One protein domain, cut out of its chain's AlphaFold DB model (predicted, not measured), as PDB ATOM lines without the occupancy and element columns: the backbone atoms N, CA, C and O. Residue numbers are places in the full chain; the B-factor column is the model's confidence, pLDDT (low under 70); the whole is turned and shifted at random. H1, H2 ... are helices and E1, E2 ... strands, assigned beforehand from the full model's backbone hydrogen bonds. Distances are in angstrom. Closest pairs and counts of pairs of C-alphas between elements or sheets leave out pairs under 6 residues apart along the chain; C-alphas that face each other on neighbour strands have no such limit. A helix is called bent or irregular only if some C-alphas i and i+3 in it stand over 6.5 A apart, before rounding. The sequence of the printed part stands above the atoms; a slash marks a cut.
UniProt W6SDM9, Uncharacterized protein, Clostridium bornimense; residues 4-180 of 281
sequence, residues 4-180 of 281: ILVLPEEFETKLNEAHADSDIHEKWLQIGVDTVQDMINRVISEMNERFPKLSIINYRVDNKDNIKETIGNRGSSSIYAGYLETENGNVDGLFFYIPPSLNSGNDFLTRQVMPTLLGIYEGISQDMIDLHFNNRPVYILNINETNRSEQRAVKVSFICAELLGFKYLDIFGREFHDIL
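What this domain is: This is residues 4 to 180 of the 281 residues of an uncharacterized protein of Clostridium bornimense (UniProt W6SDM9). A strongly twisted sheet of six strands is the core of three layers, with helices on both faces: H1 and H3 on one, where the sheet curls round H3, and H4 and H5 on the other. H1 and H2 make a corner at one end of the domain, and H6 only grazes the sheet. The printed part has 177 residues with six named helices and six named strands, in the order E1 H1 H2 H3 E2 H4 E3 E4 H5 E5 H6 E6; across the mixed sheet the strands run E2 E1 E3 E4 E5 E6. The class is mixed, and the whole is compact, with a radius of gyration of the C-alphas of 15.8 A and spans of 48 by 38 by 31 A.

How they stand to each other: E1, residues 4 to 8, leads by a tight link to H1, residues 9 to 20, which is on the sheet but over none of its strands. H1 and H2, residues 22 to 30, only just touch, only at the corner, with His 19 and His 25 closest at 5.1 A between C-alphas. H3, residues 36 to 50, touches H1 with Val 36 alone, 5.9 A from Leu 15 between C-alphas, at a steep tilt of 65 degrees, opposite ways. E2, residues 56 to 62, is parallel to E1, with N 7 and O 60 at 2.9 A, and E1, H1 H2 H3, E2 is a strand-helix-strand unit, two parallel neighbours joined through helices. H4, residues 64 to 71, lies 8.6 A over the sheet. E3, residues 81 to 86, is antiparallel to E1, with N 6 and O 83 at 2.8 A, and forms a hairpin with E4, residues 91 to 98, with N 82 and O 95 at 2.8 A. H5, residues 110 to 127, is on the same face as H4 and runs along E4, at 8 degrees on the local plane. E5, residues 138 to 142, is parallel to E4, with N 96 and O 139 at 2.8 A. H6, residues 152 to 163, grazes the sheet with residues 158 to 162. E6, residues 167 to 170, is parallel to E5, with N 140 and O 167 at 2.8 A. E4, H5, E5 and E5, H6, E6 are further such units, both with right-handed crossovers. In H1, H3, H4 and H6 every O i to N i+4 pair is within hydrogen-bond range; in H2 4 of 5 are, in H5 10 of 14.

Where its parts are: E1 begins at C-alpha 4, (9.454, -23.389, -66.472), and E6 ends at C-alpha 170, (26.447, -23.316, -77.517). From first to last C-alpha H3 measures 21.1 A, E4 20.8 A and H5 25.2 A. H5 has a kink of 34 degrees near residue 121 and is irregular, with C-alphas 123 and 126 at 7.9 A.

The domain as a whole: The two C-alphas farthest apart, of Ser 22 and Ile 129, are 49.5 A apart, and residues 126 to 131 stand free. The printed part has no cut, and its one long link, of 11 residues, joins E4 to H5. The mean pLDDT of the printed part is 88.0; it is under 70 in residues 76 to 79, 105 to 107, 129 to 131, 149 and 176 to 180.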
ATOM      1  N   ILE A   4       9.992 -22.778 -65.261       97.31
ATOM      2  CA  ILE A   4       9.454 -23.389 -66.472       97.31
ATOM      3  C   ILE A   4      10.028 -22.612 -67.658       97.31
ATOM      4  O   ILE A   4       9.979 -21.380 -67.687       97.31
ATOM      5  N   LEU A   5      10.596 -23.326 -68.628       97.75
ATOM      6  CA  LEU A   5      11.050 -22.737 -69.885       97.75
ATOM      7  C   LEU A   5       9.871 -22.645 -70.859       97.75
ATOM      8  O   LEU A   5       9.317 -23.661 -71.271       97.75
ATOM      9  N   VAL A   6       9.485 -21.432 -71.237       97.31
ATOM     10  CA  VAL A   6       8.441 -21.192 -72.233       97.31
ATOM     11  C   VAL A   6       9.095 -20.983 -73.591       97.31
ATOM     12  O   VAL A   6       9.792 -19.990 -73.807       97.31
ATOM     13  N   LEU A   7       8.885 -21.934 -74.495       96.56
ATOM     14  CA  LEU A   7       9.436 -21.942 -75.848       96.56
ATOM     15  C   LEU A   7       8.391 -21.435 -76.855       96.56
ATOM     16  O   LEU A   7       7.216 -21.780 -76.731       96.56
ATOM     17  N   PRO A   8       8.781 -20.659 -77.879       94.56
ATOM     18  CA  PRO A   8       7.869 -20.332 -78.968       94.56
ATOM     19  C   PRO A   8       7.589 -21.565 -79.838       94.56
ATOM     20  O   PRO A   8       8.484 -22.372 -80.068       94.56
ATOM     21  N   GLU A   9       6.384 -21.671 -80.407       95.00
ATOM     22  CA  GLU A   9       6.018 -22.713 -81.399       95.00
ATOM     23  C   GLU A   9       7.024 -22.823 -82.567       95.00
ATOM     24  O   GLU A   9       7.292 -23.906 -83.095       95.00
ATOM     25  N   GLU A  10       7.630 -21.697 -82.953       93.38
ATOM     26  CA  GLU A  10       8.669 -21.635 -83.987       93.38
ATOM     27  C   GLU A  10       9.918 -22.448 -83.603       93.38
ATOM     28  O   GLU A  10      10.610 -22.963 -84.479       93.38
ATOM     29  N   PHE A  11      10.212 -22.602 -82.307       94.50
ATOM     30  CA  PHE A  11      11.344 -23.394 -81.829       94.50
ATOM     31  C   PHE A  11      11.169 -24.863 -82.207       94.50
ATOM     32  O   PHE A  11      12.026 -25.431 -82.881       94.50
ATOM     33  N   GLU A  12      10.028 -25.462 -81.856       94.94
ATOM     34  CA  GLU A  12       9.731 -26.848 -82.226       94.94
ATOM     35  C   GLU A  12       9.613 -27.015 -83.738       94.94
ATOM     36  O   GLU A  12      10.100 -28.005 -84.282       94.94
ATOM     37  N   THR A  13       9.025 -26.043 -84.437       95.31
ATOM     38  CA  THR A  13       8.940 -26.071 -85.904       95.31
ATOM     39  C   THR A  13      10.333 -26.169 -86.526       95.31
ATOM     40  O   THR A  13      10.591 -27.062 -87.333       95.31
ATOM     41  N   LYS A  14      11.269 -25.319 -86.087       95.06
ATOM     42  CA  LYS A  14      12.654 -25.321 -86.574       95.06
ATOM     43  C   LYS A  14      13.417 -26.588 -86.201       95.06
ATOM     44  O   LYS A  14      14.217 -27.058 -87.005       95.06
ATOM     45  N   LEU A  15      13.170 -27.159 -85.021       96.44
ATOM     46  CA  LEU A  15      13.772 -28.436 -84.638       96.44
ATOM     47  C   LEU A  15      13.248 -29.598 -85.491       96.44
ATOM     48  O   LEU A  15      14.035 -30.444 -85.901       96.44
ATOM     49  N   ASN A  16      11.951 -29.632 -85.794       96.94
ATOM     50  CA  ASN A  16      11.377 -30.658 -86.666       96.94
ATOM     51  C   ASN A  16      11.918 -30.556 -88.100       96.94
ATOM     52  O   ASN A  16      12.260 -31.575 -88.695       96.94
ATOM     53  N   GLU A  17      12.034 -29.338 -88.641       96.38
ATOM     54  CA  GLU A  17      12.656 -29.095 -89.951       96.38
ATOM     55  C   GLU A  17      14.116 -29.572 -89.976       96.38
ATOM     56  O   GLU A  17      14.517 -30.271 -90.902       96.38
ATOM     57  N   ALA A  18      14.887 -29.244 -88.937       95.19
ATOM     58  CA  ALA A  18      16.286 -29.639 -88.802       95.19
ATOM     59  C   ALA A  18      16.473 -31.153 -88.650       95.19
ATOM     60  O   ALA A  18      17.370 -31.723 -89.255       95.19
ATOM     61  N   HIS A  19      15.612 -31.811 -87.873       96.44
ATOM     62  CA  HIS A  19      15.626 -33.264 -87.710       96.44
ATOM     63  C   HIS A  19      15.275 -33.998 -89.017       96.44
ATOM     64  O   HIS A  19      15.754 -35.100 -89.260       96.44
ATOM     65  N   ALA A  20      14.429 -33.409 -89.868       96.38
ATOM     66  CA  ALA A  20      14.089 -33.985 -91.170       96.38
ATOM     67  C   ALA A  20      15.220 -33.858 -92.212       96.38
ATOM     68  O   ALA A  20      15.192 -34.559 -93.226       96.38
ATOM     69  N   ASP A  21      16.195 -32.976 -91.979       96.62
ATOM     70  CA  ASP A  21      17.392 -32.821 -92.804       96.62
ATOM     71  C   ASP A  21      18.480 -33.800 -92.336       96.62
ATOM     72  O   ASP A  21      18.975 -33.716 -91.211       96.62
ATOM     73  N   SER A  22      18.868 -34.738 -93.206       95.44
ATOM     74  CA  SER A  22      19.824 -35.797 -92.861       95.44
ATOM     75  C   SER A  22      21.201 -35.269 -92.463       95.44
ATOM     76  O   SER A  22      21.823 -35.821 -91.556       95.44
ATOM     77  N   ASP A  23      21.671 -34.202 -93.111       94.50
ATOM     78  CA  ASP A  23      23.014 -33.663 -92.885       94.50
ATOM     79  C   ASP A  23      23.076 -32.908 -91.548       94.50
ATOM     80  O   ASP A  23      24.117 -32.854 -90.887       94.50
ATOM     81  N   ILE A  24      21.958 -32.303 -91.139       94.50
ATOM     82  CA  ILE A  24      21.829 -31.638 -89.840       94.50
ATOM     83  C   ILE A  24      21.616 -32.666 -88.731       94.50
ATOM     84  O   ILE A  24      22.273 -32.578 -87.691       94.50
ATOM     85  N   HIS A  25      20.759 -33.663 -88.958       95.44
ATOM     86  CA  HIS A  25      20.500 -34.731 -87.994       95.44
ATOM     87  C   HIS A  25      21.765 -35.535 -87.675       95.44
ATOM     88  O   HIS A  25      22.034 -35.808 -86.507       95.44
ATOM     89  N   GLU A  26      22.626 -35.807 -88.661       95.75
ATOM     90  CA  GLU A  26      23.919 -36.460 -88.415       95.75
ATOM     91  C   GLU A  26      24.793 -35.672 -87.420       95.75
ATOM     92  O   GLU A  26      25.452 -36.261 -86.559       95.75
ATOM     93  N   LYS A  27      24.757 -34.334 -87.462       94.38
ATOM     94  CA  LYS A  27      25.479 -33.485 -86.498       94.38
ATOM     95  C   LYS A  27      24.853 -33.521 -85.105       94.38
ATOM     96  O   LYS A  27      25.572 -33.376 -84.120       94.38
ATOM     97  N   TRP A  28      23.542 -33.718 -84.995       95.75
ATOM     98  CA  TRP A  28      22.875 -33.905 -83.702       95.75
ATOM     99  C   TRP A  28      23.271 -35.240 -83.066       95.75
ATOM    100  O   TRP A  28      23.602 -35.293 -81.880       95.75
ATOM    101  N   LEU A  29      23.360 -36.302 -83.869       96.31
ATOM    102  CA  LEU A  29      23.803 -37.611 -83.392       96.31
ATOM    103  C   LEU A  29      25.228 -37.563 -82.818       96.31
ATOM    104  O   LEU A  29      25.510 -38.232 -81.824       96.31
ATOM    105  N   GLN A  30      26.109 -36.719 -83.367       94.44
ATOM    106  CA  GLN A  30      27.474 -36.515 -82.850       94.44
ATOM    107  C   GLN A  30      27.510 -35.946 -81.423       94.44
ATOM    108  O   GLN A  30      28.467 -36.200 -80.694       94.44
ATOM    109  N   ILE A  31      26.471 -35.215 -81.007       93.81
ATOM    110  CA  ILE A  31      26.322 -34.703 -79.636       93.81
ATOM    111  C   ILE A  31      25.377 -35.564 -78.781       93.81
ATOM    112  O   ILE A  31      25.038 -35.178 -77.661       93.81
ATOM    113  N   GLY A  32      24.976 -36.741 -79.278       94.81
ATOM    114  CA  GLY A  32      24.109 -37.687 -78.575       94.81
ATOM    115  C   GLY A  32      22.625 -37.310 -78.583       94.81
ATOM    116  O   GLY A  32      21.906 -37.695 -77.664       94.81
ATOM    117  N   VAL A  33      22.175 -36.544 -79.579       96.94
ATOM    118  CA  VAL A  33      20.780 -36.116 -79.743       96.94
ATOM    119  C   VAL A  33      20.180 -36.807 -80.967       96.94
ATOM    120  O   VAL A  33      20.657 -36.596 -82.077       96.94
ATOM    121  N   ASP A  34      19.137 -37.616 -80.769       97.00
ATOM    122  CA  ASP A  34      18.453 -38.331 -81.859       97.00
ATOM    123  C   ASP A  34      17.098 -37.695 -82.187       97.00
ATOM    124  O   ASP A  34      16.764 -37.506 -83.348       97.00
ATOM    125  N   THR A  35      16.333 -37.271 -81.182       97.62
ATOM    126  CA  THR A  35      14.994 -36.706 -81.392       97.62
ATOM    127  C   THR A  35      14.910 -35.214 -81.065       97.62
ATOM    128  O   THR A  35      15.740 -34.648 -80.353       97.62
ATOM    129  N   VAL A  36      13.838 -34.560 -81.528       97.25
ATOM    130  CA  VAL A  36      13.488 -33.185 -81.117       97.25
ATOM    131  C   VAL A  36      13.353 -33.073 -79.592       97.25
ATOM    132  O   VAL A  36      13.813 -32.095 -79.001       97.25
ATOM    133  N   GLN A  37      12.780 -34.091 -78.943       97.62
ATOM    134  CA  GLN A  37      12.666 -34.129 -77.486       97.62
ATOM    135  C   GLN A  37      14.040 -34.215 -76.813       97.62
ATOM    136  O   GLN A  37      14.268 -33.537 -75.811       97.62
ATOM    137  N   ASP A  38      14.960 -35.006 -77.367       97.50
ATOM    138  CA  ASP A  38      16.330 -35.100 -76.857       97.50
ATOM    139  C   ASP A  38      17.051 -33.760 -76.975       97.50
ATOM    140  O   ASP A  38      17.752 -33.370 -76.043       97.50
ATOM    141  N   MET A  39      16.825 -33.012 -78.063       97.38
ATOM    142  CA  MET A  39      17.374 -31.664 -78.209       97.38
ATOM    143  C   MET A  39      16.837 -30.739 -77.115       97.38
ATOM    144  O   MET A  39      17.625 -30.100 -76.425       97.38
ATOM    145  N   ILE A  40      15.518 -30.696 -76.889       97.69
ATOM    146  CA  ILE A  40      14.920 -29.866 -75.826       97.69
ATOM    147  C   ILE A  40      15.465 -30.259 -74.444       97.69
ATOM    148  O   ILE A  40      15.844 -29.395 -73.652       97.69
ATOM    149  N   ASN A  41      15.572 -31.559 -74.164       97.25
ATOM    150  CA  ASN A  41      16.144 -32.054 -72.914       97.25
ATOM    151  C   ASN A  41      17.618 -31.651 -72.771       97.25
ATOM    152  O   ASN A  41      18.044 -31.257 -71.683       97.25
ATOM    153  N   ARG A  42      18.388 -31.697 -73.865       96.62
ATOM    154  CA  ARG A  42      19.783 -31.254 -73.895       96.62
ATOM    155  C   ARG A  42      19.895 -29.763 -73.599       96.62
ATOM    156  O   ARG A  42      20.701 -29.394 -72.753       96.62
ATOM    157  N   VAL A  43      19.050 -28.932 -74.213       96.69
ATOM    158  CA  VAL A  43      18.959 -27.494 -73.921       96.69
ATOM    159  C   VAL A  43      18.752 -27.247 -72.429       96.69
ATOM    160  O   VAL A  43      19.518 -26.508 -71.814       96.69
ATOM    161  N   ILE A  44      17.744 -27.888 -71.836       97.44
ATOM    162  CA  ILE A  44      17.409 -27.721 -70.418       97.44
ATOM    163  C   ILE A  44      18.571 -28.169 -69.522       97.44
ATOM    164  O   ILE A  44      18.924 -27.464 -68.575       97.44
ATOM    165  N   SER A  45      19.176 -29.320 -69.826       96.94
ATOM    166  CA  SER A  45      20.304 -29.863 -69.069       96.94
ATOM    167  C   SER A  45      21.506 -28.920 -69.093       96.94
ATOM    168  O   SER A  45      22.003 -28.548 -68.034       96.94
ATOM    169  N   GLU A  46      21.929 -28.481 -70.278       96.25
ATOM    170  CA  GLU A  46      23.083 -27.591 -70.463       96.25
ATOM    171  C   GLU A  46      22.841 -26.212 -69.833       96.25
ATOM    172  O   GLU A  46      23.721 -25.644 -69.185       96.25
ATOM    173  N   MET A  47      21.619 -25.674 -69.941       96.25
ATOM    174  CA  MET A  47      21.252 -24.422 -69.274       96.25
ATOM    175  C   MET A  47      21.313 -24.545 -67.749       96.25
ATOM    176  O   MET A  47      21.823 -23.640 -67.090       96.25
ATOM    177  N   ASN A  48      20.820 -25.645 -67.178       97.38
ATOM    178  CA  ASN A  48      20.891 -25.888 -65.738       97.38
ATOM    179  C   ASN A  48      22.320 -26.155 -65.259       97.38
ATOM    180  O   ASN A  48      22.680 -25.725 -64.167       97.38
ATOM    181  N   GLU A  49      23.143 -26.833 -66.054       96.31
ATOM    182  CA  GLU A  49      24.551 -27.063 -65.729       96.31
ATOM    183  C   GLU A  49      25.335 -25.749 -65.732       96.31
ATOM    184  O   GLU A  49      26.016 -25.414 -64.758       96.31
ATOM    185  N   ARG A  50      25.185 -24.951 -66.796       94.75
ATOM    186  CA  ARG A  50      25.901 -23.682 -66.946       94.75
ATOM    187  C   ARG A  50      25.376 -22.591 -66.013       94.75
ATOM    188  O   ARG A  50      26.157 -21.768 -65.531       94.75
ATOM    189  N   PHE A  51      24.072 -22.583 -65.740       94.94
ATOM    190  CA  PHE A  51      23.399 -21.595 -64.898       94.94
ATOM    191  C   PHE A  51      22.537 -22.283 -63.817       94.94
ATOM    192  O   PHE A  51      21.308 -22.229 -63.880       94.94
ATOM    193  N   PRO A  52      23.138 -22.853 -62.752       94.50
ATOM    194  CA  PRO A  52      22.423 -23.687 -61.768       94.50
ATOM    195  C   PRO A  52      21.236 -23.019 -61.070       94.50
ATOM    196  O   PRO A  52      20.288 -23.683 -60.646       94.50
ATOM    197  N   LYS A  53      21.255 -21.685 -60.966       94.00
ATOM    198  CA  LYS A  53      20.151 -20.905 -60.391       94.00
ATOM    199  C   LYS A  53      18.863 -20.984 -61.217       94.00
ATOM    200  O   LYS A  53      17.806 -20.718 -60.652       94.00
ATOM    201  N   LEU A  54      18.950 -21.350 -62.499       94.62
ATOM    202  CA  LEU A  54      17.785 -21.535 -63.355       94.62
ATOM    203  C   LEU A  54      16.923 -22.701 -62.883       94.62
ATOM    204  O   LEU A  54      15.716 -22.539 -62.830       94.62
ATOM    205  N   SER A  55      17.493 -23.844 -62.491       96.00
ATOM    206  CA  SER A  55      16.704 -24.975 -61.963       96.00
ATOM    207  C   SER A  55      15.417 -25.235 -62.780       96.00
ATOM    208  O   SER A  55      14.311 -25.271 -62.239       96.00
ATOM    209  N   ILE A  56      15.557 -25.307 -64.105       97.62
ATOM    210  CA  ILE A  56      14.466 -25.543 -65.050       97.62
ATOM    211  C   ILE A  56      13.990 -26.977 -64.844       97.62
ATOM    212  O   ILE A  56      14.756 -27.916 -65.063       97.62
ATOM    213  N   ILE A  57      12.747 -27.139 -64.406       96.12
ATOM    214  CA  ILE A  57      12.161 -28.452 -64.090       96.12
ATOM    215  C   ILE A  57      11.189 -28.938 -65.162       96.12
ATOM    216  O   ILE A  57      10.831 -30.113 -65.179       96.12
ATOM    217  N   ASN A  58      10.725 -28.032 -66.023       95.50
ATOM    218  CA  ASN A  58       9.778 -28.334 -67.084       95.50
ATOM    219  C   ASN A  58       9.876 -27.293 -68.208       95.50
ATOM    220  O   ASN A  58      10.482 -26.232 -68.035       95.50
ATOM    221  N   TYR A  59       9.228 -27.575 -69.332       97.12
ATOM    222  CA  TYR A  59       9.005 -26.607 -70.395       97.12
ATOM    223  C   TYR A  59       7.556 -26.657 -70.881       97.12
ATOM    224  O   TYR A  59       6.837 -27.634 -70.671       97.12
ATOM    225  N   ARG A  60       7.128 -25.585 -71.540       96.12
ATOM    226  CA  ARG A  60       5.890 -25.555 -72.319       96.12
ATOM    227  C   ARG A  60       6.105 -24.757 -73.591       96.12
ATOM    228  O   ARG A  60       6.978 -23.894 -73.647       96.12
ATOM    229  N   VAL A  61       5.290 -25.041 -74.592       96.12
ATOM    230  CA  VAL A  61       5.272 -24.294 -75.848       96.12
ATOM    231  C   VAL A  61       4.129 -23.297 -75.805       96.12
ATOM    232  O   VAL A  61       3.063 -23.595 -75.265       96.12
ATOM    233  N   ASP A  62       4.358 -22.111 -76.349       95.00
ATOM    234  CA  ASP A  62       3.347 -21.068 -76.432       95.00
ATOM    235  C   ASP A  62       3.430 -20.326 -77.768       95.00
ATOM    236  O   ASP A  62       4.463 -20.296 -78.450       95.00
ATOM    237  N   ASN A  63       2.315 -19.717 -78.146       92.12
ATOM    238  CA  ASN A  63       2.231 -18.946 -79.366       92.12
ATOM    239  C   ASN A  63       3.032 -17.643 -79.231       92.12
ATOM    240  O   ASN A  63       3.028 -16.980 -78.190       92.12
ATOM    241  N   LYS A  64       3.683 -17.235 -80.323       89.62
ATOM    242  CA  LYS A  64       4.495 -16.010 -80.390       89.62
ATOM    243  C   LYS A  64       3.761 -14.747 -79.918       89.62
ATOM    244  O   LYS A  64       4.411 -13.853 -79.383       89.62
ATOM    245  N   ASP A  65       2.445 -14.656 -80.123       90.31
ATOM    246  CA  ASP A  65       1.652 -13.481 -79.763       90.31
ATOM    247  C   ASP A  65       1.406 -13.435 -78.246       90.31
ATOM    248  O   ASP A  65       1.600 -12.386 -77.630       90.31
ATOM    249  N   ASN A  66       1.123 -14.586 -77.622       92.50
ATOM    250  CA  ASN A  66       1.022 -14.712 -76.162       92.50
ATOM    251  C   ASN A  66       2.365 -14.420 -75.485       92.50
ATOM    252  O   ASN A  66       2.429 -13.700 -74.487       92.50
ATOM    253  N   ILE A  67       3.460 -14.948 -76.046       93.44
ATOM    254  CA  ILE A  67       4.813 -14.678 -75.549       93.44
ATOM    255  C   ILE A  67       5.110 -13.183 -75.621       93.44
ATOM    256  O   ILE A  67       5.555 -12.599 -74.635       93.44
ATOM    257  N   LYS A  68       4.832 -12.559 -76.773       91.44
ATOM    258  CA  LYS A  68       5.032 -11.128 -76.997       91.44
ATOM    259  C   LYS A  68       4.301 -10.288 -75.948       91.44
ATOM    260  O   LYS A  68       4.911  -9.382 -75.379       91.44
ATOM    261  N   GLU A  69       3.028 -10.585 -75.694       90.94
ATOM    262  CA  GLU A  69       2.232  -9.901 -74.671       90.94
ATOM    263  C   GLU A  69       2.839 -10.096 -73.275       90.94
ATOM    264  O   GLU A  69       3.089  -9.120 -72.569       90.94
ATOM    265  N   THR A  70       3.175 -11.339 -72.921       92.25
ATOM    266  CA  THR A  70       3.687 -11.709 -71.590       92.25
ATOM    267  C   THR A  70       5.012 -11.022 -71.253       92.25
ATOM    268  O   THR A  70       5.204 -10.540 -70.137       92.25
ATOM    269  N   ILE A  71       5.937 -10.930 -72.213       91.38
ATOM    270  CA  ILE A  71       7.236 -10.272 -71.996       91.38
ATOM    271  C   ILE A  71       7.163  -8.740 -72.128       91.38
ATOM    272  O   ILE A  71       8.158  -8.058 -71.861       91.38
ATOM    273  N   GLY A  72       6.001  -8.194 -72.511       88.69
ATOM    274  CA  GLY A  72       5.776  -6.760 -72.695       88.69
ATOM    275  C   GLY A  72       6.400  -6.190 -73.971       88.69
ATOM    276  O   GLY A  72       6.752  -5.015 -74.010       88.69
ATOM    277  N   ASN A  73       6.574  -7.006 -75.014       88.69
ATOM    278  CA  ASN A  73       7.187  -6.581 -76.269       88.69
ATOM    279  C   ASN A  73       6.175  -5.815 -77.145       88.69
ATOM    280  O   ASN A  73       5.219  -6.393 -77.660       88.69
ATOM    281  N   ARG A  74       6.399  -4.514 -77.370       86.06
ATOM    282  CA  ARG A  74       5.574  -3.676 -78.265       86.06
ATOM    283  C   ARG A  74       6.034  -3.669 -79.726       86.06
ATOM    284  O   ARG A  74       5.288  -3.215 -80.590       86.06
ATOM    285  N   GLY A  75       7.194  -4.250 -80.019       77.06
ATOM    286  CA  GLY A  75       7.745  -4.361 -81.365       77.06
ATOM    287  C   GLY A  75       6.942  -5.284 -82.288       77.06
ATOM    288  O   GLY A  75       5.984  -5.951 -81.896       77.06
ATOM    289  N   SER A  76       7.332  -5.352 -83.560       68.62
ATOM    290  CA  SER A  76       6.614  -6.133 -84.580       68.62
ATOM    291  C   SER A  76       6.987  -7.622 -84.622       68.62
ATOM    292  O   SER A  76       6.271  -8.397 -85.254       68.62
ATOM    293  N   SER A  77       8.062  -8.052 -83.949       63.78
ATOM    294  CA  SER A  77       8.553  -9.436 -83.994       63.78
ATOM    295  C   SER A  77       8.902  -9.992 -82.611       63.78
ATOM    296  O   SER A  77       9.602  -9.331 -81.846       63.78
ATOM    297  N   SER A  78       8.476 -11.229 -82.334       59.72
ATOM    298  CA  SER A  78       8.909 -12.036 -81.175       59.72
ATOM    299  C   SER A  78       9.137 -13.516 -81.534       59.72
ATOM    300  O   SER A  78       9.123 -14.378 -80.664       59.72
ATOM    301  N   ILE A  79       9.313 -13.830 -82.825       69.19
ATOM    302  CA  ILE A  79       9.290 -15.216 -83.334       69.19
ATOM    303  C   ILE A  79      10.406 -16.112 -82.772       69.19
ATOM    304  O   ILE A  79      10.230 -17.320 -82.732       69.19
ATOM    305  N   TYR A  80      11.512 -15.527 -82.301       73.44
ATOM    306  CA  TYR A  80      12.671 -16.254 -81.767       73.44
ATOM    307  C   TYR A  80      12.883 -16.051 -80.263       73.44
ATOM    308  O   TYR A  80      13.972 -16.299 -79.746       73.44
ATOM    309  N   ALA A  81      11.858 -15.561 -79.565       87.94
ATOM    310  CA  ALA A  81      11.920 -15.305 -78.136       87.94
ATOM    311  C   ALA A  81      11.010 -16.271 -77.375       87.94
ATOM    312  O   ALA A  81       9.875 -16.521 -77.772       87.94
ATOM    313  N   GLY A  82      11.532 -16.772 -76.268       94.81
ATOM    314  CA  GLY A  82      10.819 -17.422 -75.185       94.81
ATOM    315  C   GLY A  82      11.159 -16.731 -73.866       94.81
ATOM    316  O   GLY A  82      11.765 -15.653 -73.839       94.81
ATOM    317  N   TYR A  83      10.802 -17.353 -72.750       96.75
ATOM    318  CA  TYR A  83      11.144 -16.826 -71.432       96.75
ATOM    319  C   TYR A  83      11.206 -17.911 -70.364       96.75
ATOM    320  O   TYR A  83      10.741 -19.031 -70.549       96.75
ATOM    321  N   LEU A  84      11.808 -17.558 -69.234       97.50
ATOM    322  CA  LEU A  84      11.807 -18.347 -68.013       97.50
ATOM    323  C   LEU A  84      10.754 -17.762 -67.081       97.50
ATOM    324  O   LEU A  84      10.825 -16.581 -66.730       97.50
ATOM    325  N   GLU A  85       9.790 -18.582 -66.678       95.94
ATOM    326  CA  GLU A  85       8.781 -18.201 -65.692       95.94
ATOM    327  C   GLU A  85       8.985 -18.945 -64.376       95.94
ATOM    328  O   GLU A  85       9.317 -20.131 -64.341       95.94
ATOM    329  N   THR A  86       8.796 -18.222 -63.279       94.31
ATOM    330  CA  THR A  86       8.737 -18.805 -61.934       94.31
ATOM    331  C   THR A  86       7.433 -19.580 -61.741       94.31
ATOM    332  O   THR A  86       6.464 -19.378 -62.469       94.31
ATOM    333  N   GLU A  87       7.350 -20.390 -60.684       86.75
ATOM    334  CA  GLU A  87       6.114 -21.098 -60.296       86.75
ATOM    335  C   GLU A  87       4.901 -20.160 -60.086       86.75
ATOM    336  O   GLU A  87       3.757 -20.594 -60.197       86.75
ATOM    337  N   ASN A  88       5.140 -18.867 -59.829       87.62
ATOM    338  CA  ASN A  88       4.098 -17.849 -59.663       87.62
ATOM    339  C   ASN A  88       3.691 -17.158 -60.982       87.62
ATOM    340  O   ASN A  88       2.899 -16.219 -60.947       87.62
ATOM    341  N   GLY A  89       4.256 -17.562 -62.126       86.88
ATOM    342  CA  GLY A  89       3.978 -16.972 -63.442       86.88
ATOM    343  C   GLY A  89       4.716 -15.658 -63.730       86.88
ATOM    344  O   GLY A  89       4.448 -15.012 -64.737       86.88
ATOM    345  N   ASN A  90       5.653 -15.243 -62.868       91.81
ATOM    346  CA  ASN A  90       6.487 -14.069 -63.142       91.81
ATOM    347  C   ASN A  90       7.605 -14.419 -64.124       91.81
ATOM    348  O   ASN A  90       8.297 -15.420 -63.925       91.81
ATOM    349  N   VAL A  91       7.821 -13.552 -65.115       93.62
ATOM    350  CA  VAL A  91       8.936 -13.645 -66.066       93.62
ATOM    351  C   VAL A  91      10.239 -13.220 -65.387       93.62
ATOM    352  O   VAL A  91      10.435 -12.030 -65.129       93.62
ATOM    353  N   ASP A  92      11.132 -14.180 -65.142       93.62
ATOM    354  CA  ASP A  92      12.418 -13.969 -64.453       93.62
ATOM    355  C   ASP A  92      13.608 -13.875 -65.421       93.62
ATOM    356  O   ASP A  92      14.670 -13.364 -65.078       93.62
ATOM    357  N   GLY A  93      13.441 -14.327 -66.665       94.94
ATOM    358  CA  GLY A  93      14.490 -14.262 -67.677       94.94
ATOM    359  C   GLY A  93      13.943 -14.342 -69.092       94.94
ATOM    360  O   GLY A  93      12.883 -14.914 -69.334       94.94
ATOM    361  N   LEU A  94      14.676 -13.765 -70.037       95.88
ATOM    362  CA  LEU A  94      14.381 -13.848 -71.461       95.88
ATOM    363  C   LEU A  94      15.202 -14.974 -72.080       95.88
ATOM    364  O   LEU A  94      16.396 -15.095 -71.808       95.88
ATOM    365  N   PHE A  95      14.568 -15.776 -72.927       96.00
ATOM    366  CA  PHE A  95      15.221 -16.846 -73.667       96.00
ATOM    367  C   PHE A  95      15.206 -16.511 -75.155       96.00
ATOM    368  O   PHE A  95      14.169 -16.182 -75.720       96.00
ATOM    369  N   PHE A  96      16.356 -16.613 -75.797       94.44
ATOM    370  CA  PHE A  96      16.520 -16.463 -77.232       94.44
ATOM    371  C   PHE A  96      17.280 -17.655 -77.771       94.44
ATOM    372  O   PHE A  96      18.083 -18.263 -77.061       94.44
ATOM    373  N   TYR A  97      17.079 -17.949 -79.049       91.81
ATOM    374  CA  TYR A  97      17.831 -18.999 -79.709       91.81
ATOM    375  C   TYR A  97      18.295 -18.590 -81.101       91.81
ATOM    376  O   TYR A  97      17.655 -17.801 -81.797       91.81
ATOM    377  N   ILE A  98      19.428 -19.155 -81.498       90.44
ATOM    378  CA  ILE A  98      19.938 -19.114 -82.861       90.44
ATOM    379  C   ILE A  98      19.460 -20.405 -83.528       90.44
ATOM    380  O   ILE A  98      19.923 -21.477 -83.130       90.44
ATOM    381  N   PRO A  99      18.508 -20.338 -84.477       90.31
ATOM    382  CA  PRO A  99      17.863 -21.528 -85.017       90.31
ATOM    383  C   PRO A  99      18.837 -22.415 -85.811       90.31
ATOM    384  O   PRO A  99      19.830 -21.910 -86.355       90.31
ATOM    385  N   PRO A 100      18.522 -23.714 -85.961       91.06
ATOM    386  CA  PRO A 100      19.187 -24.583 -86.927       91.06
ATOM    387  C   PRO A 100      19.132 -24.000 -88.345       91.06
ATOM    388  O   PRO A 100      18.259 -23.188 -88.667       91.06
ATOM    389  N   SER A 101      20.083 -24.392 -89.191       87.06
ATOM    390  CA  SER A 101      20.133 -24.030 -90.620       87.06
ATOM    391  C   SER A 101      20.243 -22.525 -90.929       87.06
ATOM    392  O   SER A 101      20.085 -22.097 -92.077       87.06
ATOM    393  N   LEU A 102      20.508 -21.676 -89.931       84.56
ATOM    394  CA  LEU A 102      20.721 -20.245 -90.123       84.56
ATOM    395  C   LEU A 102      22.007 -19.967 -90.920       84.56
ATOM    396  O   LEU A 102      23.136 -20.126 -90.448       84.56
ATOM    397  N   ASN A 103      21.816 -19.455 -92.136       74.12
ATOM    398  CA  ASN A 103      22.900 -19.294 -93.103       74.12
ATOM    399  C   ASN A 103      23.567 -17.901 -93.134       74.12
ATOM    400  O   ASN A 103      24.545 -17.696 -93.858       74.12
ATOM    401  N   SER A 104      23.092 -16.941 -92.334       72.62
ATOM    402  CA  SER A 104      23.547 -15.541 -92.359       72.62
ATOM    403  C   SER A 104      24.288 -15.155 -91.076       72.62
ATOM    404  O   SER A 104      23.698 -15.107 -89.999       72.62
ATOM    405  N   GLY A 105      25.581 -14.818 -91.190       66.25
ATOM    406  CA  GLY A 105      26.390 -14.352 -90.053       66.25
ATOM    407  C   GLY A 105      25.936 -12.996 -89.498       66.25
ATOM    408  O   GLY A 105      25.985 -12.767 -88.294       66.25
ATOM    409  N   ASN A 106      25.399 -12.122 -90.356       63.66
ATOM    410  CA  ASN A 106      24.856 -10.820 -89.947       63.66
ATOM    411  C   ASN A 106      23.564 -10.932 -89.122       63.66
ATOM    412  O   ASN A 106      23.186  -9.975 -88.442       63.66
ATOM    413  N   ASP A 107      22.898 -12.084 -89.195       67.69
ATOM    414  CA  ASP A 107      21.596 -12.338 -88.580       67.69
ATOM    415  C   ASP A 107      21.703 -13.265 -87.362       67.69
ATOM    416  O   ASP A 107      20.681 -13.554 -86.743       67.69
ATOM    417  N   PHE A 108      22.923 -13.705 -87.027       76.31
ATOM    418  CA  PHE A 108      23.198 -14.761 -86.052       76.31
ATOM    419  C   PHE A 108      22.712 -14.395 -84.646       76.31
ATOM    420  O   PHE A 108      21.925 -15.122 -84.057       76.31
ATOM    421  N   LEU A 109      23.102 -13.217 -84.155       82.12
ATOM    422  CA  LEU A 109      22.591 -12.655 -82.901       82.12
ATOM    423  C   LEU A 109      21.621 -11.512 -83.146       82.12
ATOM    424  O   LEU A 109      20.528 -11.452 -82.583       82.12
ATOM    425  N   THR A 110      22.024 -10.605 -84.027       84.31
ATOM    426  CA  THR A 110      21.385  -9.309 -84.172       84.31
ATOM    427  C   THR A 110      19.892  -9.403 -84.458       84.31
ATOM    428  O   THR A 110      19.111  -8.728 -83.802       84.31
ATOM    429  N   ARG A 111      19.474 -10.233 -85.422       81.88
ATOM    430  CA  ARG A 111      18.054 -10.340 -85.805       81.88
ATOM    431  C   ARG A 111      17.234 -11.234 -84.886       81.88
ATOM    432  O   ARG A 111      16.015 -11.120 -84.908       81.88
ATOM    433  N   GLN A 112      17.884 -12.099 -84.113       85.50
ATOM    434  CA  GLN A 112      17.193 -13.016 -83.206       85.50
ATOM    435  C   GLN A 112      16.864 -12.326 -81.878       85.50
ATOM    436  O   GLN A 112      15.801 -12.555 -81.307       85.50
ATOM    437  N   VAL A 113      17.756 -11.442 -81.417       89.38
ATOM    438  CA  VAL A 113      17.712 -10.874 -80.063       89.38
ATOM    439  C   VAL A 113      17.253  -9.414 -80.060       89.38
ATOM    440  O   VAL A 113      16.273  -9.063 -79.401       89.38
ATOM    441  N   MET A 114      17.928  -8.547 -80.823       89.69
ATOM    442  CA  MET A 114      17.762  -7.093 -80.688       89.69
ATOM    443  C   MET A 114      16.361  -6.563 -81.025       89.69
ATOM    444  O   MET A 114      15.907  -5.687 -80.292       89.69
ATOM    445  N   PRO A 115      15.633  -7.060 -82.049       89.06
ATOM    446  CA  PRO A 115      14.279  -6.581 -82.327       89.06
ATOM    447  C   PRO A 115      13.343  -6.738 -81.127       89.06
ATOM    448  O   PRO A 115      12.589  -5.825 -80.800       89.06
ATOM    449  N   THR A 116      13.421  -7.884 -80.450       90.38
ATOM    450  CA  THR A 116      12.612  -8.177 -79.267       90.38
ATOM    451  C   THR A 116      13.042  -7.311 -78.092       90.38
ATOM    452  O   THR A 116      12.182  -6.751 -77.425       90.38
ATOM    453  N   LEU A 117      14.348  -7.149 -77.846       90.81
ATOM    454  CA  LEU A 117      14.827  -6.302 -76.747       90.81
ATOM    455  C   LEU A 117      14.421  -4.837 -76.921       90.81
ATOM    456  O   LEU A 117      13.950  -4.225 -75.968       90.81
ATOM    457  N   LEU A 118      14.539  -4.294 -78.136       89.56
ATOM    458  CA  LEU A 118      14.072  -2.942 -78.450       89.56
ATOM    459  C   LEU A 118      12.564  -2.805 -78.214       89.56
ATOM    460  O   LEU A 118      12.122  -1.833 -77.609       89.56
ATOM    461  N   GLY A 119      11.778  -3.793 -78.649       89.25
ATOM    462  CA  GLY A 119      10.331  -3.780 -78.454       89.25
ATOM    463  C   GLY A 119       9.898  -3.973 -76.996       89.25
ATOM    464  O   GLY A 119       8.906  -3.381 -76.576       89.25
ATOM    465  N   ILE A 120      10.638  -4.751 -76.198       89.94
ATOM    466  CA  ILE A 120      10.442  -4.829 -74.741       89.94
ATOM    467  C   ILE A 120      10.746  -3.473 -74.120       89.94
ATOM    468  O   ILE A 120       9.911  -2.966 -73.376       89.94
ATOM    469  N   TYR A 121      11.891  -2.864 -74.454       89.06
ATOM    470  CA  TYR A 121      12.256  -1.546 -73.940       89.06
ATOM    471  C   TYR A 121      11.177  -0.513 -74.255       89.06
ATOM    472  O   TYR A 121      10.734   0.193 -73.358       89.06
ATOM    473  N   GLU A 122      10.678  -0.459 -75.489       87.12
ATOM    474  CA  GLU A 122       9.558   0.414 -75.862       87.12
ATOM    475  C   GLU A 122       8.330   0.198 -74.957       87.12
ATOM    476  O   GLU A 122       7.673   1.158 -74.549       87.12
ATOM    477  N   GLY A 123       8.053  -1.057 -74.591       84.19
ATOM    478  CA  GLY A 123       6.958  -1.437 -73.706       84.19
ATOM    479  C   GLY A 123       7.113  -1.016 -72.250       84.19
ATOM    480  O   GLY A 123       6.113  -0.638 -71.642       84.19
ATOM    481  N   ILE A 124       8.336  -1.058 -71.718       81.94
ATOM    482  CA  ILE A 124       8.627  -0.846 -70.288       81.94
ATOM    483  C   ILE A 124       9.362   0.463 -69.997       81.94
ATOM    484  O   ILE A 124       9.611   0.784 -68.840       81.94
ATOM    485  N   SER A 125       9.742   1.217 -71.030       81.31
ATOM    486  CA  SER A 125      10.643   2.365 -70.905       81.31
ATOM    487  C   SER A 125      10.150   3.369 -69.867       81.31
ATOM    488  O   SER A 125      10.940   3.803 -69.039       81.31
ATOM    489  N   GLN A 126       8.865   3.717 -69.866       77.25
ATOM    490  CA  GLN A 126       8.304   4.697 -68.928       77.25
ATOM    491  C   GLN A 126       8.406   4.261 -67.457       77.25
ATOM    492  O   GLN A 126       8.455   5.117 -66.579       77.25
ATOM    493  N   ASP A 127       8.489   2.954 -67.203       70.81
ATOM    494  CA  ASP A 127       8.502   2.367 -65.862       70.81
ATOM    495  C   ASP A 127       9.921   2.000 -65.381       70.81
ATOM    496  O   ASP A 127      10.105   1.650 -64.215       70.81
ATOM    497  N   MET A 128      10.936   2.069 -66.253       71.75
ATOM    498  CA  MET A 128      12.326   1.764 -65.891       71.75
ATOM    499  C   MET A 128      13.075   2.991 -65.366       71.75
ATOM    500  O   MET A 128      13.108   4.035 -66.017       71.75
ATOM    501  N   ILE A 129      13.746   2.813 -64.224       64.25
ATOM    502  CA  ILE A 129      14.610   3.805 -63.553       64.25
ATOM    503  C   ILE A 129      16.076   3.315 -63.579       64.25
ATOM    504  O   ILE A 129      16.823   3.500 -62.625       64.25
ATOM    505  N   ASP A 130      16.487   2.624 -64.645       64.62
ATOM    506  CA  ASP A 130      17.762   1.898 -64.688       64.62
ATOM    507  C   ASP A 130      18.760   2.444 -65.715       64.62
ATOM    508  O   ASP A 130      18.389   2.893 -66.800       64.62
ATOM    509  N   LEU A 131      20.045   2.265 -65.386       65.75
ATOM    510  CA  LEU A 131      21.211   2.406 -66.274       65.75
ATOM    511  C   LEU A 131      21.314   1.296 -67.335       65.75
ATOM    512  O   LEU A 131      22.251   1.298 -68.122       65.75
ATOM    513  N   HIS A 132      20.409   0.315 -67.336       81.38
ATOM    514  CA  HIS A 132      20.454  -0.829 -68.245       81.38
ATOM    515  C   HIS A 132      19.290  -0.789 -69.238       81.38
ATOM    516  O   HIS A 132      18.150  -0.464 -68.904       81.38
ATOM    517  N   PHE A 133      19.570  -1.197 -70.472       84.44
ATOM    518  CA  PHE A 133      18.605  -1.294 -71.565       84.44
ATOM    519  C   PHE A 133      17.580  -2.433 -71.385       84.44
ATOM    520  O   PHE A 133      16.596  -2.526 -72.107       84.44
ATOM    521  N   ASN A 134      17.774  -3.335 -70.429       84.00
ATOM    522  CA  ASN A 134      16.824  -4.395 -70.108       84.00
ATOM    523  C   ASN A 134      16.859  -4.674 -68.606       84.00
ATOM    524  O   ASN A 134      17.919  -4.646 -67.989       84.00
ATOM    525  N   ASN A 135      15.705  -5.006 -68.032       82.81
ATOM    526  CA  ASN A 135      15.552  -5.296 -66.601       82.81
ATOM    527  C   ASN A 135      15.530  -6.798 -66.270       82.81
ATOM    528  O   ASN A 135      15.270  -7.179 -65.131       82.81
ATOM    529  N   ARG A 136      15.753  -7.667 -67.261       90.00
ATOM    530  CA  ARG A 136      15.710  -9.128 -67.109       90.00
ATOM    531  C   ARG A 136      16.963  -9.765 -67.696       90.00
ATOM    532  O   ARG A 136      17.358  -9.352 -68.788       90.00
ATOM    533  N   PRO A 137      17.554 -10.783 -67.050       93.19
ATOM    534  CA  PRO A 137      18.624 -11.581 -67.636       93.19
ATOM    535  C   PRO A 137      18.247 -12.114 -69.022       93.19
ATOM    536  O   PRO A 137      17.124 -12.572 -69.237       93.19
ATOM    537  N   VAL A 138      19.201 -12.072 -69.951       94.94
ATOM    538  CA  VAL A 138      19.035 -12.531 -71.335       94.94
ATOM    539  C   VAL A 138      19.872 -13.785 -71.534       94.94
ATOM    540  O   VAL A 138      21.090 -13.735 -71.378       94.94
ATOM    541  N   TYR A 139      19.227 -14.890 -71.891       95.12
ATOM    542  CA  TYR A 139      19.873 -16.152 -72.240       95.12
ATOM    543  C   TYR A 139      19.777 -16.364 -73.746       95.12
ATOM    544  O   TYR A 139      18.693 -16.262 -74.315       95.12
ATOM    545  N   ILE A 140      20.905 -16.647 -74.389       93.19
ATOM    546  CA  ILE A 140      20.995 -16.872 -75.830       93.19
ATOM    547  C   ILE A 140      21.575 -18.255 -76.058       93.19
ATOM    548  O   ILE A 140      22.725 -18.526 -75.717       93.19
ATOM    549  N   LEU A 141      20.774 -19.113 -76.669       92.31
ATOM    550  CA  LEU A 141      21.147 -20.478 -76.961       92.31
ATOM    551  C   LEU A 141      21.476 -20.659 -78.439       92.31
ATOM    552  O   LEU A 141      20.643 -20.408 -79.305       92.31
ATOM    553  N   ASN A 142      22.660 -21.168 -78.745       90.94
ATOM    554  CA  ASN A 142      22.999 -21.571 -80.096       90.94
ATOM    555  C   ASN A 142      22.702 -23.056 -80.320       90.94
ATOM    556  O   ASN A 142      23.409 -23.922 -79.805       90.94
ATOM    557  N   ILE A 143      21.673 -23.325 -81.126       91.75
ATOM    558  CA  ILE A 143      21.339 -24.659 -81.653       91.75
ATOM    559  C   ILE A 143      21.612 -24.755 -83.158       91.75
ATOM    560  O   ILE A 143      21.184 -25.697 -83.821       91.75
ATOM    561  N   ASN A 144      22.336 -23.782 -83.711       90.44
ATOM    562  CA  ASN A 144      22.766 -23.796 -85.092       90.44
ATOM    563  C   ASN A 144      23.958 -24.733 -85.279       90.44
ATOM    564  O   ASN A 144      25.013 -24.554 -84.678       90.44
ATOM    565  N   GLU A 145      23.834 -25.699 -86.170       88.12
ATOM    566  CA  GLU A 145      24.873 -26.680 -86.473       88.12
ATOM    567  C   GLU A 145      26.057 -26.109 -87.273       88.12
ATOM    568  O   GLU A 145      27.136 -26.701 -87.319       88.12
ATOM    569  N   THR A 146      25.888 -24.953 -87.914       82.62
ATOM    570  CA  THR A 146      26.938 -24.338 -88.723       82.62
ATOM    571  C   THR A 146      27.908 -23.569 -87.835       82.62
ATOM    572  O   THR A 146      27.541 -22.591 -87.184       82.62
ATOM    573  N   ASN A 147      29.183 -23.974 -87.833       75.88
ATOM    574  CA  ASN A 147      30.201 -23.195 -87.145       75.88
ATOM    575  C   ASN A 147      30.454 -21.875 -87.894       75.88
ATOM    576  O   ASN A 147      30.792 -21.867 -89.077       75.88
ATOM    577  N   ARG A 148      30.287 -20.751 -87.193       74.38
ATOM    578  CA  ARG A 148      30.600 -19.406 -87.696       74.38
ATOM    579  C   ARG A 148      31.625 -18.679 -86.835       74.38
ATOM    580  O   ARG A 148      31.863 -17.492 -87.061       74.38
ATOM    581  N   SER A 149      32.285 -19.404 -85.931       66.81
ATOM    582  CA  SER A 149      33.397 -18.952 -85.095       66.81
ATOM    583  C   SER A 149      34.665 -18.638 -85.893       66.81
ATOM    584  O   SER A 149      35.744 -18.618 -85.332       66.81
ATOM    585  N   GLU A 150      34.593 -18.389 -87.196       70.81
ATOM    586  CA  GLU A 150      35.701 -17.835 -87.983       70.81
ATOM    587  C   GLU A 150      35.362 -16.428 -88.497       70.81
ATOM    588  O   GLU A 150      36.243 -15.627 -88.802       70.81
ATOM    589  N   GLN A 151      34.075 -16.064 -88.533       78.88
ATOM    590  CA  GLN A 151      33.629 -14.788 -89.079       78.88
ATOM    591  C   GLN A 151      33.788 -13.673 -88.044       78.88
ATOM    592  O   GLN A 151      33.071 -13.638 -87.044       78.88
ATOM    593  N   ARG A 152      34.657 -12.694 -88.327       80.31
ATOM    594  CA  ARG A 152      34.893 -11.526 -87.454       80.31
ATOM    595  C   ARG A 152      33.594 -10.846 -86.999       80.31
ATOM    596  O   ARG A 152      33.435 -10.531 -85.828       80.31
ATOM    597  N   ALA A 153      32.638 -10.646 -87.907       79.81
ATOM    598  CA  ALA A 153      31.366  -9.999 -87.576       79.81
ATOM    599  C   ALA A 153      30.544 -10.772 -86.524       79.81
ATOM    600  O   ALA A 153      29.912 -10.157 -85.664       79.81
ATOM    601  N   VAL A 154      30.574 -12.108 -86.575       81.19
ATOM    602  CA  VAL A 154      29.851 -12.975 -85.637       81.19
ATOM    603  C   VAL A 154      30.473 -12.876 -84.253       81.19
ATOM    604  O   VAL A 154      29.762 -12.606 -83.290       81.19
ATOM    605  N   LYS A 155      31.798 -12.993 -84.142       82.19
ATOM    606  CA  LYS A 155      32.423 -12.979 -82.817       82.19
ATOM    607  C   LYS A 155      32.484 -11.582 -82.190       82.19
ATOM    608  O   LYS A 155      32.312 -11.472 -80.985       82.19
ATOM    609  N   VAL A 156      32.553 -10.504 -82.985       85.31
ATOM    610  CA  VAL A 156      32.320  -9.135 -82.471       85.31
ATOM    611  C   VAL A 156      30.919  -9.017 -81.867       85.31
ATOM    612  O   VAL A 156      30.754  -8.400 -80.821       85.31
ATOM    613  N   SER A 157      29.910  -9.632 -82.490       86.50
ATOM    614  CA  SER A 157      28.540  -9.622 -81.959       86.50
ATOM    615  C   SER A 157      28.437 -10.383 -80.629       86.50
ATOM    616  O   SER A 157      27.723  -9.929 -79.739       86.50
ATOM    617  N   PHE A 158      29.166 -11.495 -80.473       85.56
ATOM    618  CA  PHE A 158      29.239 -12.240 -79.211       85.56
ATOM    619  C   PHE A 158      29.931 -11.454 -78.102       85.56
ATOM    620  O   PHE A 158      29.373 -11.340 -77.018       85.56
ATOM    621  N   ILE A 159      31.073 -10.834 -78.399       86.62
ATOM    622  CA  ILE A 159      31.769  -9.933 -77.471       86.62
ATOM    623  C   ILE A 159      30.822  -8.826 -76.988       86.62
ATOM    624  O   ILE A 159      30.715  -8.566 -75.795       86.62
ATOM    625  N   CYS A 160      30.086  -8.195 -77.907       90.38
ATOM    626  CA  CYS A 160      29.119  -7.162 -77.543       90.38
ATOM    627  C   CYS A 160      27.998  -7.710 -76.646       90.38
ATOM    628  O   CYS A 160      27.622  -7.066 -75.673       90.38
ATOM    629  N   ALA A 161      27.474  -8.901 -76.948       89.75
ATOM    630  CA  ALA A 161      26.461  -9.555 -76.123       89.75
ATOM    631  C   ALA A 161      26.983  -9.873 -74.707       89.75
ATOM    632  O   ALA A 161      26.270  -9.642 -73.733       89.75
ATOM    633  N   GLU A 162      28.223 -10.347 -74.578       88.25
ATOM    634  CA  GLU A 162      28.862 -10.603 -73.280       88.25
ATOM    635  C   GLU A 162      29.039  -9.319 -72.462       88.25
ATOM    636  O   GLU A 162      28.722  -9.315 -71.272       88.25
ATOM    637  N   LEU A 163      29.458  -8.216 -73.095       90.00
ATOM    638  CA  LEU A 163      29.575  -6.903 -72.445       90.00
ATOM    639  C   LEU A 163      28.216  -6.334 -71.997       90.00
ATOM    640  O   LEU A 163      28.153  -5.597 -71.019       90.00
ATOM    641  N   LEU A 164      27.116  -6.721 -72.653       90.81
ATOM    642  CA  LEU A 164      25.747  -6.434 -72.193       90.81
ATOM    643  C   LEU A 164      25.275  -7.367 -71.067       90.81
ATOM    644  O   LEU A 164      24.140  -7.255 -70.602       90.81
ATOM    645  N   GLY A 165      26.112  -8.314 -70.642       90.19
ATOM    646  CA  GLY A 165      25.782  -9.305 -69.625       90.19
ATOM    647  C   GLY A 165      24.899 -10.449 -70.129       90.19
ATOM    648  O   GLY A 165      24.361 -11.205 -69.310       90.19
ATOM    649  N   PHE A 166      24.736 -10.607 -71.448       92.12
ATOM    650  CA  PHE A 166      23.948 -11.702 -72.011       92.12
ATOM    651  C   PHE A 166      24.654 -13.038 -71.775       92.12
ATOM    652  O   PHE A 166      25.872 -13.177 -71.874       92.12
ATOM    653  N   LYS A 167      23.860 -14.049 -71.435       92.12
ATOM    654  CA  LYS A 167      24.312 -15.394 -71.100       92.12
ATOM    655  C   LYS A 167      24.239 -16.267 -72.344       92.12
ATOM    656  O   LYS A 167      23.163 -16.727 -72.710       92.12
ATOM    657  N   TYR A 168      25.376 -16.474 -72.996       89.62
ATOM    658  CA  TYR A 168      25.469 -17.328 -74.176       89.62
ATOM    659  C   TYR A 168      25.776 -18.789 -73.817       89.62
ATOM    660  O   TYR A 168      26.526 -19.062 -72.876       89.62
ATOM    661  N   LEU A 169      25.205 -19.717 -74.585       90.38
ATOM    662  CA  LEU A 169      25.456 -21.152 -74.490       90.38
ATOM    663  C   LEU A 169      25.380 -21.792 -75.884       90.38
ATOM    664  O   LEU A 169      24.390 -21.614 -76.590       90.38
ATOM    665  N   ASP A 170      26.405 -22.553 -76.265       90.56
ATOM    666  CA  ASP A 170      26.447 -23.316 -77.517       90.56
ATOM    667  C   ASP A 170      26.251 -24.807 -77.238       90.56
ATOM    668  O   ASP A 170      27.084 -25.422 -76.577       90.56
ATOM    669  N   ILE A 171      25.174 -25.397 -77.763       92.50
ATOM    670  CA  ILE A 171      24.857 -26.818 -77.535       92.50
ATOM    671  C   ILE A 171      25.883 -27.756 -78.192       92.50
ATOM    672  O   ILE A 171      26.026 -28.905 -77.781       92.50
ATOM    673  N   PHE A 172      26.645 -27.265 -79.173       89.56
ATOM    674  CA  PHE A 172      27.730 -28.009 -79.813       89.56
ATOM    675  C   PHE A 172      29.098 -27.773 -79.148       89.56
ATOM    676  O   PHE A 172      30.097 -28.297 -79.637       89.56
ATOM    677  N   GLY A 173      29.171 -26.987 -78.065       84.12
ATOM    678  CA  GLY A 173      30.399 -26.793 -77.281       84.12
ATOM    679  C   GLY A 173      31.537 -26.096 -78.034       84.12
ATOM    680  O   GLY A 173      32.705 -26.405 -77.810       84.12
ATOM    681  N   ARG A 174      31.213 -25.197 -78.971       81.56
ATOM    682  CA  ARG A 174      32.208 -24.471 -79.778       81.56
ATOM    683  C   ARG A 174      32.703 -23.211 -79.069       81.56
ATOM    684  O   ARG A 174      31.906 -22.442 -78.534       81.56
ATOM    685  N   GLU A 175      34.005 -22.967 -79.175       71.06
ATOM    686  CA  GLU A 175      34.672 -21.743 -78.714       71.06
ATOM    687  C   GLU A 175      34.554 -20.610 -79.750       71.06
ATOM    688  O   GLU A 175      34.554 -20.860 -80.960       71.06
ATOM    689  N   PHE A 176      34.465 -19.354 -79.298       67.62
ATOM    690  CA  PHE A 176      34.279 -18.185 -80.177       67.62
ATOM    691  C   PHE A 176      35.178 -16.974 -79.849       67.62
ATOM    692  O   PHE A 176      35.034 -15.924 -80.477       67.62
ATOM    693  N   HIS A 177      36.116 -17.100 -78.903       62.66
ATOM    694  CA  HIS A 177      36.874 -15.975 -78.319       62.66
ATOM    695  C   HIS A 177      38.174 -15.569 -79.046       62.66
ATOM    696  O   HIS A 177      38.896 -14.691 -78.584       62.66
ATOM    697  N   ASP A 178      38.473 -16.118 -80.218       55.91
ATOM    698  CA  ASP A 178      39.741 -15.934 -80.948       55.91
ATOM    699  C   ASP A 178      39.893 -14.594 -81.723       55.91
ATOM    700  O   ASP A 178      40.953 -14.339 -82.293       55.91
ATOM    701  N   ILE A 179      38.891 -13.691 -81.762       54.66
ATOM    702  CA  ILE A 179      39.094 -12.338 -82.364       54.66
ATOM    703  C   ILE A 179      40.091 -11.528 -81.569       54.66
ATOM    704  O   ILE A 179      40.882 -10.796 -82.165       54.66
ATOM    705  N   LEU A 180      40.007 -11.609 -80.245       53.19
ATOM    706  CA  LEU A 180      40.766 -10.741 -79.362       53.19
ATOM    707  C   LEU A 180      42.269 -10.930 -79.603       53.19
ATOM    708  O   LEU A 180      42.982  -9.963 -79.851       53.19
TER     709      LEU A 180